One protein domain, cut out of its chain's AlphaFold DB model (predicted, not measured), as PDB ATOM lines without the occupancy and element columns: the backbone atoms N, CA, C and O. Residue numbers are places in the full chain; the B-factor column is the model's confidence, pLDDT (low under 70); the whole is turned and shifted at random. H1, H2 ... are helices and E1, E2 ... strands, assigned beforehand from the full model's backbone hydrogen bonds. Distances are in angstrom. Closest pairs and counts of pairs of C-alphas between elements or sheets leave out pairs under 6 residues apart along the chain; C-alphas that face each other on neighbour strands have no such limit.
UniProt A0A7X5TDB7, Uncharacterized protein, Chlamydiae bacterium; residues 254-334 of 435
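Overview. This is residues 254 to 334 of the 435 residues of an uncharacterized protein of Chlamydiae bacterium (UniProt A0A7X5TDB7). Helices H2 and H3 form a V, a helical hairpin, and the short helix H1 sits between the two at the open end of the V, so placed that it touches both. The two-stranded hairpin E2 and E3 reaches away from the first residues of H2 at one end of the longest axis, and H4 lies beyond H3 at the other end. The printed part has 81 residues with four named helices and three named strands, in the order E1, H1, E2, E3, H2, H3, H4; the sheet is E2 - E3, antiparallel, and the class is mixed, helices and strands. The whole is compact, with a radius of gyration of the C-alphas of 13.4 A and spans of 42 by 28 by 19 A.

Along the chain. Residues 254 to 266 hold no named element. E1 is residues 267 to 269, with C-alpha 267 at (194.488, 232.854, 214.491), and H1 is residues 270 to 275. E2, residues 280 to 285, measures 14.4 A from first to last C-alpha, and E3, residues 288 to 293, measures 15.9 A. H2, residues 294 to 308, is the longest helix at 20.7 A and begins at C-alpha 294 (199.961, 225.686, 224.915). H3, residues 315 to 324, measures 14.3 A. H4, residues 326 to 333, measures 10.1 A and ends at C-alpha 333 (212.043, 221.744, 199.527).

Arrangement. E1 pairs with no named strand, and it meets H1 only through their link. H1 touches H2, with residues 294 to 298 of H2 alone; the closest C-alphas, of Leu 273 and Lys 294, are 4.8 A apart, and the two run opposite ways at a steep tilt of 36 degrees, only just past shallow. H1 also touches H3, closest at the C-alphas of Ala 271 and Met 323, 5.5 A, the same way at a steep tilt of 68 degrees, only just short of about perpendicular. E2 and E3 form a hairpin, antiparallel at 144 degrees; N 283 and O 290, at 2.9 A, and N 290 and O 283, at 2.8 A, are within hydrogen-bond range. The closest C-alphas of E2 and H2, Phe 280 and Lys 294, are 5.9 A apart. H2 and H3 form a helical hairpin and touch, closest at the C-alphas of Leu 302 and Ser 316, 5.8 A, opposite ways at a steep tilt of 44 degrees. The packing of H1, H2 and H3 is mostly crossed, with 0 of the 3 touching pairs at a shallow tilt. H3 and H4 are close but not clearly touching, about perpendicular at 88 degrees, with the C-alphas of Leu 322 and Phe 329 closest at 7.2 A. H4 is apart from H1 and H2. In H1, H2, H3 and H4 every O i to N i+4 pair is within hydrogen-bond range.

Size, cuts and confidence. The two C-alphas farthest apart, of Gly 287 and Gly 332, are 42.4 A apart. The printed part has no cut. No link between named elements is long; H2 to H3, with 6 residues between them, is short, and the others are tight. The mean pLDDT of the printed part is 93.9, and no printed residue is under 70.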
ATOM      1  N   LYS A 254     185.816 234.058 213.145       79.06
ATOM      2  CA  LYS A 254     184.741 233.754 214.093       79.06
ATOM      3  C   LYS A 254     183.966 232.528 213.634       79.06
ATOM      4  O   LYS A 254     182.981 232.659 212.918       79.06
ATOM      5  N   VAL A 255     184.434 231.355 214.053       81.12
ATOM      6  CA  VAL A 255     183.755 230.077 213.815       81.12
ATOM      7  C   VAL A 255     183.150 229.603 215.129       81.12
ATOM      8  O   VAL A 255     183.851 229.500 216.140       81.12
ATOM      9  N   GLU A 256     181.841 229.364 215.130       81.31
ATOM     10  CA  GLU A 256     181.120 228.926 216.323       81.31
ATOM     11  C   GLU A 256     181.717 227.619 216.867       81.31
ATOM     12  O   GLU A 256     181.994 226.676 216.130       81.31
ATOM     13  N   GLY A 257     181.957 227.573 218.179       83.88
ATOM     14  CA  GLY A 257     182.497 226.392 218.853       83.88
ATOM     15  C   GLY A 257     184.012 226.194 218.733       83.88
ATOM     16  O   GLY A 257     184.552 225.370 219.474       83.88
ATOM     17  N   MET A 258     184.721 226.951 217.888       93.31
ATOM     18  CA  MET A 258     186.185 226.898 217.822       93.31
ATOM     19  C   MET A 258     186.847 227.750 218.910       93.31
ATOM     20  O   MET A 258     186.314 228.768 219.349       93.31
ATOM     21  N   VAL A 259     188.033 227.326 219.355       94.69
ATOM     22  CA  VAL A 259     188.868 228.113 220.267       94.69
ATOM     23  C   VAL A 259     189.428 229.341 219.554       94.69
ATOM     24  O   VAL A 259     189.924 229.247 218.432       94.69
ATOM     25  N   GLN A 260     189.365 230.491 220.217       94.81
ATOM     26  CA  GLN A 260     189.784 231.782 219.680       94.81
ATOM     27  C   GLN A 260     190.893 232.393 220.539       94.81
ATOM     28  O   GLN A 260     191.031 232.083 221.725       94.81
ATOM     29  N   ASN A 261     191.708 233.254 219.942       92.81
ATOM     30  CA  ASN A 261     192.659 234.084 220.670       92.81
ATOM     31  C   ASN A 261     191.924 235.201 221.447       92.81
ATOM     32  O   ASN A 261     190.693 235.274 221.445       92.81
ATOM     33  N   ILE A 262     192.674 236.064 222.134       90.50
ATOM     34  CA  ILE A 262     192.113 237.170 222.932       90.50
ATOM     35  C   ILE A 262     191.365 238.220 222.096       90.50
ATOM     36  O   ILE A 262     190.511 238.917 222.633       90.50
ATOM     37  N   ASP A 263     191.639 238.285 220.793       88.69
ATOM     38  CA  ASP A 263     190.957 239.165 219.838       88.69
ATOM     39  C   ASP A 263     189.718 238.492 219.218       88.69
ATOM     40  O   ASP A 263     189.195 238.948 218.198       88.69
ATOM     41  N   GLU A 264     189.264 237.377 219.804       89.75
ATOM     42  CA  GLU A 264     188.136 236.564 219.340       89.75
ATOM     43  C   GLU A 264     188.310 236.043 217.902       89.75
ATOM     44  O   GLU A 264     187.341 235.908 217.150       89.75
ATOM     45  N   LYS A 265     189.550 235.751 217.492       92.75
ATOM     46  CA  LYS A 265     189.865 235.178 216.177       92.75
ATOM     47  C   LYS A 265     190.505 233.803 216.314       92.75
ATOM     48  O   LYS A 265     191.355 233.577 217.170       92.75
ATOM     49  N   VAL A 266     190.156 232.882 215.421       93.56
ATOM     50  CA  VAL A 266     190.905 231.636 215.218       93.56
ATOM     51  C   VAL A 266     192.168 231.965 214.412       93.56
ATOM     52  O   VAL A 266     192.226 231.731 213.212       93.56
ATOM     53  N   GLU A 267     193.164 232.572 215.057       95.31
ATOM     54  CA  GLU A 267     194.488 232.854 214.491       95.31
ATOM     55  C   GLU A 267     195.544 232.722 215.593       95.31
ATOM     56  O   GLU A 267     195.535 233.471 216.571       95.31
ATOM     57  N   PHE A 268     196.435 231.741 215.441       96.00
ATOM     58  CA  PHE A 268     197.424 231.377 216.452       96.00
ATOM     59  C   PHE A 268     198.810 231.221 215.831       96.00
ATOM     60  O   PHE A 268     198.948 230.569 214.792       96.00
ATOM     61  N   ASP A 269     199.840 231.738 216.508       95.31
ATOM     62  CA  ASP A 269     201.234 231.328 216.290       95.31
ATOM     63  C   ASP A 269     201.389 229.875 216.745       95.31
ATOM     64  O   ASP A 269     201.700 229.557 217.895       95.31
ATOM     65  N   PHE A 270     201.056 228.976 215.830       97.00
ATOM     66  CA  PHE A 270     200.941 227.561 216.098       97.00
ATOM     67  C   PHE A 270     202.308 226.934 216.359       97.00
ATOM     68  O   PHE A 270     202.414 226.073 217.225       97.00
ATOM     69  N   ALA A 271     203.364 227.401 215.691       96.00
ATOM     70  CA  ALA A 271     204.725 226.973 215.989       96.00
ATOM     71  C   ALA A 271     205.116 227.304 217.440       96.00
ATOM     72  O   ALA A 271     205.609 226.425 218.149       96.00
ATOM     73  N   ASN A 272     204.803 228.509 217.930       95.00
ATOM     74  CA  ASN A 272     205.054 228.865 219.328       95.00
ATOM     75  C   ASN A 272     204.262 227.995 220.320       95.00
ATOM     76  O   ASN A 272     204.768 227.667 221.398       95.00
ATOM     77  N   LEU A 273     203.045 227.565 219.959       95.88
ATOM     78  CA  LEU A 273     202.281 226.621 220.783       95.88
ATOM     79  C   LEU A 273     202.981 225.257 220.937       95.88
ATOM     80  O   LEU A 273     202.727 224.550 221.917       95.88
ATOM     81  N   LEU A 274     203.861 224.883 220.001       96.12
ATOM     82  CA  LEU A 274     204.584 223.608 220.006       96.12
ATOM     83  C   LEU A 274     205.934 223.660 220.742       96.12
ATOM     84  O   LEU A 274     206.384 222.614 221.210       96.12
ATOM     85  N   GLU A 275     206.579 224.829 220.846       91.81
ATOM     86  CA  GLU A 275     207.934 224.979 221.416       91.81
ATOM     87  C   GLU A 275     207.957 224.905 222.957       91.81
ATOM     88  O   GLU A 275     208.917 224.394 223.536       91.81
ATOM     89  N   HIS A 276     206.874 225.317 223.630       89.44
ATOM     90  CA  HIS A 276     206.755 225.307 225.098       89.44
ATOM     91  C   HIS A 276     205.370 224.821 225.567       89.44
ATOM     92  O   HIS A 276     204.563 225.607 226.070       89.44
ATOM     93  N   PRO A 277     205.054 223.520 225.429       93.50
ATOM     94  CA  PRO A 277     203.694 223.002 225.598       93.50
ATOM     95  C   PRO A 277     203.124 223.175 227.016       93.50
ATOM     96  O   PRO A 277     201.902 223.139 227.182       93.50
ATOM     97  N   ASP A 278     203.979 223.369 228.022       95.81
ATOM     98  CA  ASP A 278     203.580 223.538 229.420       95.81
ATOM     99  C   ASP A 278     203.267 224.984 229.823       95.81
ATOM    100  O   ASP A 278     202.672 225.193 230.882       95.81
ATOM    101  N   GLU A 279     203.620 225.973 228.998       96.56
ATOM    102  CA  GLU A 279     203.289 227.375 229.259       96.56
ATOM    103  C   GLU A 279     201.792 227.636 229.091       96.56
ATOM    104  O   GLU A 279     201.114 226.972 228.308       96.56
ATOM    105  N   PHE A 280     201.269 228.629 229.811       96.38
ATOM    106  CA  PHE A 280     199.864 229.014 229.736       96.38
ATOM    107  C   PHE A 280     199.660 230.222 228.829       96.38
ATOM    108  O   PHE A 280     200.445 231.167 228.842       96.38
ATOM    109  N   VAL A 281     198.558 230.201 228.089       95.62
ATOM    110  CA  VAL A 281     198.087 231.307 227.255       95.62
ATOM    111  C   VAL A 281     196.609 231.566 227.522       95.62
ATOM    112  O   VAL A 281     195.855 230.642 227.848       95.62
ATOM    113  N   GLN A 282     196.205 232.828 227.399       95.75
ATOM    114  CA  GLN A 282     194.802 233.225 227.461       95.75
ATOM    115  C   GLN A 282     194.134 232.999 226.110       95.75
ATOM    116  O   GLN A 282     194.679 233.361 225.069       95.75
ATOM    117  N   VAL A 283     192.948 232.403 226.144       95.81
ATOM    118  CA  VAL A 283     192.114 232.131 224.973       95.81
ATOM    119  C   VAL A 283     190.653 232.392 225.288       95.81
ATOM    120  O   VAL A 283     190.243 232.355 226.450       95.81
ATOM    121  N   PHE A 284     189.859 232.589 224.248       93.81
ATOM    122  CA  PHE A 284     188.414 232.671 224.339       93.81
ATOM    123  C   PHE A 284     187.792 231.339 223.903       93.81
ATOM    124  O   PHE A 284     188.031 230.844 222.799       93.81
ATOM    125  N   LEU A 285     187.026 230.711 224.797       91.50
ATOM    126  CA  LEU A 285     186.397 229.411 224.555       91.50
ATOM    127  C   LEU A 285     185.050 229.326 225.274       91.50
ATOM    128  O   LEU A 285     184.976 229.457 226.497       91.50
ATOM    129  N   GLY A 286     183.984 229.064 224.513       85.75
ATOM    130  CA  GLY A 286     182.628 228.957 225.058       85.75
ATOM    131  C   GLY A 286     182.125 230.262 225.680       85.75
ATOM    132  O   GLY A 286     181.489 230.232 226.731       85.75
ATOM    133  N   GLY A 287     182.459 231.407 225.076       86.69
ATOM    134  CA  GLY A 287     182.023 232.721 225.556       86.69
ATOM    135  C   GLY A 287     182.834 233.286 226.730       86.69
ATOM    136  O   GLY A 287     182.420 234.279 227.322       86.69
ATOM    137  N   GLN A 288     183.941 232.645 227.124       91.81
ATOM    138  CA  GLN A 288     184.706 233.010 228.318       91.81
ATOM    139  C   GLN A 288     186.213 233.007 228.064       91.81
ATOM    140  O   GLN A 288     186.732 232.137 227.362       91.81
ATOM    141  N   ASN A 289     186.914 233.922 228.737       93.50
ATOM    142  CA  ASN A 289     188.371 233.904 228.827       93.50
ATOM    143  C   ASN A 289     188.829 232.730 229.697       93.50
ATOM    144  O   ASN A 289     188.382 232.567 230.835       93.50
ATOM    145  N   ARG A 290     189.743 231.917 229.170       94.56
ATOM    146  CA  ARG A 290     190.330 230.762 229.851       94.56
ATOM    147  C   ARG A 290     191.843 230.780 229.712       94.56
ATOM    148  O   ARG A 290     192.373 231.137 228.668       94.56
ATOM    149  N   ASN A 291     192.528 230.326 230.756       96.19
ATOM    150  CA  ASN A 291     193.947 229.993 230.678       96.19
ATOM    151  C   ASN A 291     194.091 228.527 230.275       96.19
ATOM    152  O   ASN A 291     193.527 227.646 230.927       96.19
ATOM    153  N   MET A 292     194.861 228.259 229.226       96.50
ATOM    154  CA  MET A 292     195.123 226.907 228.737       96.50
ATOM    155  C   MET A 292     196.615 226.691 228.532       96.50
ATOM    156  O   MET A 292     197.322 227.598 228.102       96.50
ATOM    157  N   LYS A 293     197.091 225.472 228.806       97.81
ATOM    158  CA  LYS A 293     198.445 225.067 228.415       97.81
ATOM    159  C   LYS A 293     198.579 225.082 226.892       97.81
ATOM    160  O   LYS A 293     197.690 224.562 226.214       97.81
ATOM    161  N   LYS A 294     199.691 225.590 226.359       97.19
ATOM    162  CA  LYS A 294     199.961 225.686 224.915       97.19
ATOM    163  C   LYS A 294     199.805 224.345 224.194       97.19
ATOM    164  O   LYS A 294     199.126 224.282 223.174       97.19
ATOM    165  N   GLY A 295     200.311 223.250 224.765       96.88
ATOM    166  CA  GLY A 295     200.181 221.912 224.172       96.88
ATOM    167  C   GLY A 295     198.736 221.395 224.141       96.88
ATOM    168  O   GLY A 295     198.312 220.763 223.169       96.88
ATOM    169  N   ALA A 296     197.949 221.707 225.176       97.19
ATOM    170  CA  ALA A 296     196.525 221.373 225.219       97.19
ATOM    171  C   ALA A 296     195.720 222.223 224.225       97.19
ATOM    172  O   ALA A 296     194.836 221.701 223.548       97.19
ATOM    173  N   LEU A 297     196.060 223.509 224.097       97.25
ATOM    174  CA  LEU A 297     195.481 224.405 223.103       97.25
ATOM    175  C   LEU A 297     195.779 223.932 221.676       97.25
ATOM    176  O   LEU A 297     194.852 223.824 220.881       97.25
ATOM    177  N   ALA A 298     197.033 223.592 221.365       97.31
ATOM    178  CA  ALA A 298     197.415 223.070 220.055       97.31
ATOM    179  C   ALA A 298     196.619 221.804 219.700       97.31
ATOM    180  O   ALA A 298     196.081 221.692 218.601       97.31
ATOM    181  N   SER A 299     196.482 220.880 220.657       97.44
ATOM    182  CA  SER A 299     195.715 219.642 220.476       97.44
ATOM    183  C   SER A 299     194.224 219.910 220.243       97.44
ATOM    184  O   SER A 299     193.625 219.315 219.346       97.44
ATOM    185  N   LEU A 300     193.624 220.825 221.016       96.94
ATOM    186  CA  LEU A 300     192.225 221.223 220.851       96.94
ATOM    187  C   LEU A 300     191.991 221.880 219.486       96.94
ATOM    188  O   LEU A 300     191.084 221.468 218.765       96.94
ATOM    189  N   LEU A 301     192.829 222.853 219.118       96.75
ATOM    190  CA  LEU A 301     192.740 223.569 217.847       96.75
ATOM    191  C   LEU A 301     192.831 222.600 216.664       96.75
ATOM    192  O   LEU A 301     191.981 222.631 215.779       96.75
ATOM    193  N   LEU A 302     193.808 221.686 216.674       97.44
ATOM    194  CA  LEU A 302     193.953 220.674 215.627       97.44
ATOM    195  C   LEU A 302     192.764 219.715 215.562       97.44
ATOM    196  O   LEU A 302     192.352 219.349 214.465       97.44
ATOM    197  N   SER A 303     192.207 219.310 216.706       96.94
ATOM    198  CA  SER A 303     191.013 218.459 216.744       96.94
ATOM    199  C   SER A 303     189.799 219.163 216.140       96.94
ATOM    200  O   SER A 303     189.041 218.542 215.396       96.94
ATOM    201  N   GLN A 304     189.611 220.448 216.450       95.69
ATOM    202  CA  GLN A 304     188.511 221.248 215.914       95.69
ATOM    203  C   GLN A 304     188.680 221.471 214.412       95.69
ATOM    204  O   GLN A 304     187.765 221.162 213.659       95.69
ATOM    205  N   VAL A 305     189.866 221.895 213.960       95.25
ATOM    206  CA  VAL A 305     190.179 222.063 212.529       95.25
ATOM    207  C   VAL A 305     189.982 220.753 211.767       95.25
ATOM    208  O   VAL A 305     189.342 220.744 210.722       95.25
ATOM    209  N   LYS A 306     190.477 219.632 212.301       95.69
ATOM    210  CA  LYS A 306     190.302 218.311 211.689       95.69
ATOM    211  C   LYS A 306     188.835 217.937 211.524       95.69
ATOM    212  O   LYS A 306     188.460 217.450 210.466       95.69
ATOM    213  N   SER A 307     188.025 218.141 212.563       93.75
ATOM    214  CA  SER A 307     186.594 217.838 212.508       93.75
ATOM    215  C   SER A 307     185.853 218.759 211.545       93.75
ATOM    216  O   SER A 307     184.944 218.306 210.864       93.75
ATOM    217  N   HIS A 308     186.227 220.036 211.513       92.12
ATOM    218  CA  HIS A 308     185.540 221.070 210.746       92.12
ATOM    219  C   HIS A 308     185.805 220.964 209.240       92.12
ATOM    220  O   HIS A 308     184.884 221.056 208.441       92.12
ATOM    221  N   PHE A 309     187.057 220.694 208.863       91.88
ATOM    222  CA  PHE A 309     187.507 220.535 207.472       91.88
ATOM    223  C   PHE A 309     187.678 219.057 207.065       91.88
ATOM    224  O   PHE A 309     188.367 218.745 206.102       91.88
ATOM    225  N   HIS A 310     187.100 218.125 207.833       91.62
ATOM    226  CA  HIS A 310     187.052 216.686 207.526       91.62
ATOM    227  C   HIS A 310     188.406 216.033 207.169       91.62
ATOM    228  O   HIS A 310     188.482 215.139 206.325       91.62
ATOM    229  N   PHE A 311     189.492 216.450 207.827       95.50
ATOM    230  CA  PHE A 311     190.840 215.968 207.509       95.50
ATOM    231  C   PHE A 311     191.111 214.518 207.957       95.50
ATOM    232  O   PHE A 311     190.533 214.041 208.946       95.50
ATOM    233  N   PRO A 312     192.061 213.818 207.295       96.38
ATOM    234  CA  PRO A 312     192.421 212.441 207.622       96.38
ATOM    235  C   PRO A 312     193.044 212.290 209.016       96.38
ATOM    236  O   PRO A 312     193.379 213.249 209.716       96.38
ATOM    237  N   SER A 313     193.183 211.035 209.456       95.69
ATOM    238  CA  SER A 313     193.588 210.723 210.830       95.69
ATOM    239  C   SER A 313     194.979 211.238 211.220       95.69
ATOM    240  O   SER A 313     195.160 211.648 212.366       95.69
ATOM    241  N   ASP A 314     195.896 211.282 210.256       96.31
ATOM    242  CA  ASP A 314     197.304 211.675 210.360       96.31
ATOM    243  C   ASP A 314     197.539 213.193 210.243       96.31
ATOM    244  O   ASP A 314     198.638 213.669 210.528       96.31
ATOM    245  N   PHE A 315     196.509 213.973 209.890       97.31
ATOM    246  CA  PHE A 315     196.582 215.429 209.705       97.31
ATOM    247  C   PHE A 315     197.279 216.153 210.859       97.31
ATOM    248  O   PHE A 315     198.216 216.920 210.644       97.31
ATOM    249  N   SER A 316     196.830 215.894 212.089       97.31
ATOM    250  CA  SER A 316     197.324 216.577 213.286       97.31
ATOM    251  C   SER A 316     198.816 216.328 213.506       97.31
ATOM    252  O   SER A 316     199.547 217.251 213.853       97.31
ATOM    253  N   GLU A 317     199.277 215.100 213.271       97.25
ATOM    254  CA  GLU A 317     200.677 214.726 213.452       97.25
ATOM    255  C   GLU A 317     201.556 215.335 212.355       97.25
ATOM    256  O   GLU A 317     202.570 215.964 212.655       97.25
ATOM    257  N   ASN A 318     201.130 215.228 211.095       97.19
ATOM    258  CA  ASN A 318     201.883 215.752 209.959       97.19
ATOM    259  C   ASN A 318     201.995 217.283 209.997       97.19
ATOM    260  O   ASN A 318     203.065 217.826 209.726       97.19
ATOM    261  N   LEU A 319     200.931 217.988 210.399       97.81
ATOM    262  CA  LEU A 319     200.972 219.441 210.573       97.81
ATOM    263  C   LEU A 319     201.883 219.850 211.744       97.81
ATOM    264  O   LEU A 319     202.615 220.831 211.631       97.81
ATOM    265  N   CYS A 320     201.899 219.086 212.845       97.38
ATOM    266  CA  CYS A 320     202.852 219.315 213.938       97.38
ATOM    267  C   CYS A 320     204.307 219.165 213.481       97.38
ATOM    268  O   CYS A 320     205.140 219.992 213.848       97.38
ATOM    269  N   ILE A 321     204.617 218.119 212.707       95.94
ATOM    270  CA  ILE A 321     205.969 217.868 212.183       95.94
ATOM    271  C   ILE A 321     206.397 219.015 211.275       95.94
ATOM    272  O   ILE A 321     207.421 219.640 211.531       95.94
ATOM    273  N   LEU A 322     205.564 219.358 210.291       95.62
ATOM    274  CA  LEU A 322     205.813 220.472 209.381       95.62
ATOM    275  C   LEU A 322     206.119 221.775 210.131       95.62
ATOM    276  O   LEU A 322     207.043 222.496 209.773       95.62
ATOM    277  N   MET A 323     205.356 222.078 211.182       96.38
ATOM    278  CA  MET A 323     205.502 223.327 211.934       96.38
ATOM    279  C   MET A 323     206.751 223.353 212.810       96.38
ATOM    280  O   MET A 323     207.405 224.392 212.901       96.38
ATOM    281  N   LYS A 324     207.131 222.213 213.395       95.19
ATOM    282  CA  LYS A 324     208.397 222.061 214.132       95.19
ATOM    283  C   LYS A 324     209.613 222.097 213.207       95.19
ATOM    284  O   LYS A 324     210.667 222.587 213.597       95.19
ATOM    285  N   GLU A 325     209.469 221.597 211.985       94.44
ATOM    286  CA  GLU A 325     210.561 221.433 211.022       94.44
ATOM    287  C   GLU A 325     210.519 222.446 209.870       94.44
ATOM    288  O   GLU A 325     211.219 222.276 208.873       94.44
ATOM    289  N   ARG A 326     209.749 223.535 210.003       93.75
ATOM    290  CA  ARG A 326     209.543 224.540 208.944       93.75
ATOM    291  C   ARG A 326     210.845 225.048 208.316       93.75
ATOM    292  O   ARG A 326     210.920 225.190 207.103       93.75
ATOM    293  N   ALA A 327     211.894 225.255 209.117       93.94
ATOM    294  CA  ALA A 327     213.200 225.698 208.625       93.94
ATOM    295  C   ALA A 327     213.852 224.641 207.716       93.94
ATOM    296  O   ALA A 327     214.370 224.962 206.646       93.94
ATOM    297  N   SER A 328     213.783 223.369 208.119       94.62
ATOM    298  CA  SER A 328     214.273 222.231 207.335       94.62
ATOM    299  C   SER A 328     213.467 222.045 206.053       94.62
ATOM    300  O   SER A 328     214.056 221.789 205.002       94.62
ATOM    301  N   PHE A 329     212.142 222.220 206.122       94.06
ATOM    302  CA  PHE A 329     211.261 222.195 204.956       94.06
ATOM    303  C   PHE A 329     211.636 223.297 203.961       94.06
ATOM    304  O   PHE A 329     211.893 223.000 202.800       94.06
ATOM    305  N   ILE A 330     211.748 224.551 204.408       92.69
ATOM    306  CA  ILE A 330     212.074 225.693 203.540       92.69
ATOM    307  C   ILE A 330     213.428 225.483 202.857       92.69
ATOM    308  O   ILE A 330     213.534 225.615 201.645       92.69
ATOM    309  N   LYS A 331     214.450 225.079 203.614       92.56
ATOM    310  CA  LYS A 331     215.798 224.831 203.085       92.56
ATOM    311  C   LYS A 331     215.889 223.616 202.152       92.56
ATOM    312  O   LYS A 331     216.740 223.554 201.258       92.56
ATOM    313  N   GLY A 332     215.092 222.587 202.429       91.56
ATOM    314  CA  GLY A 332     215.159 221.307 201.735       91.56
ATOM    315  C   GLY A 332     214.271 221.232 200.498       91.56
ATOM    316  O   GLY A 332     214.683 220.629 199.511       91.56
ATOM    317  N   VAL A 333     213.083 221.833 200.557       91.62
ATOM    318  CA  VAL A 333     212.043 221.744 199.527       91.62
ATOM    319  C   VAL A 333     212.011 222.999 198.663       91.62
ATOM    320  O   VAL A 333     212.013 222.887 197.439       91.62
ATOM    321  N   MET A 334     211.985 224.189 199.267       89.06
ATOM    322  CA  MET A 334     211.697 225.419 198.529       89.06
ATOM    323  C   MET A 334     212.897 225.916 197.708       89.06
ATOM    324  O   MET A 334     214.048 225.743 198.104       89.06
TER     325      MET A 334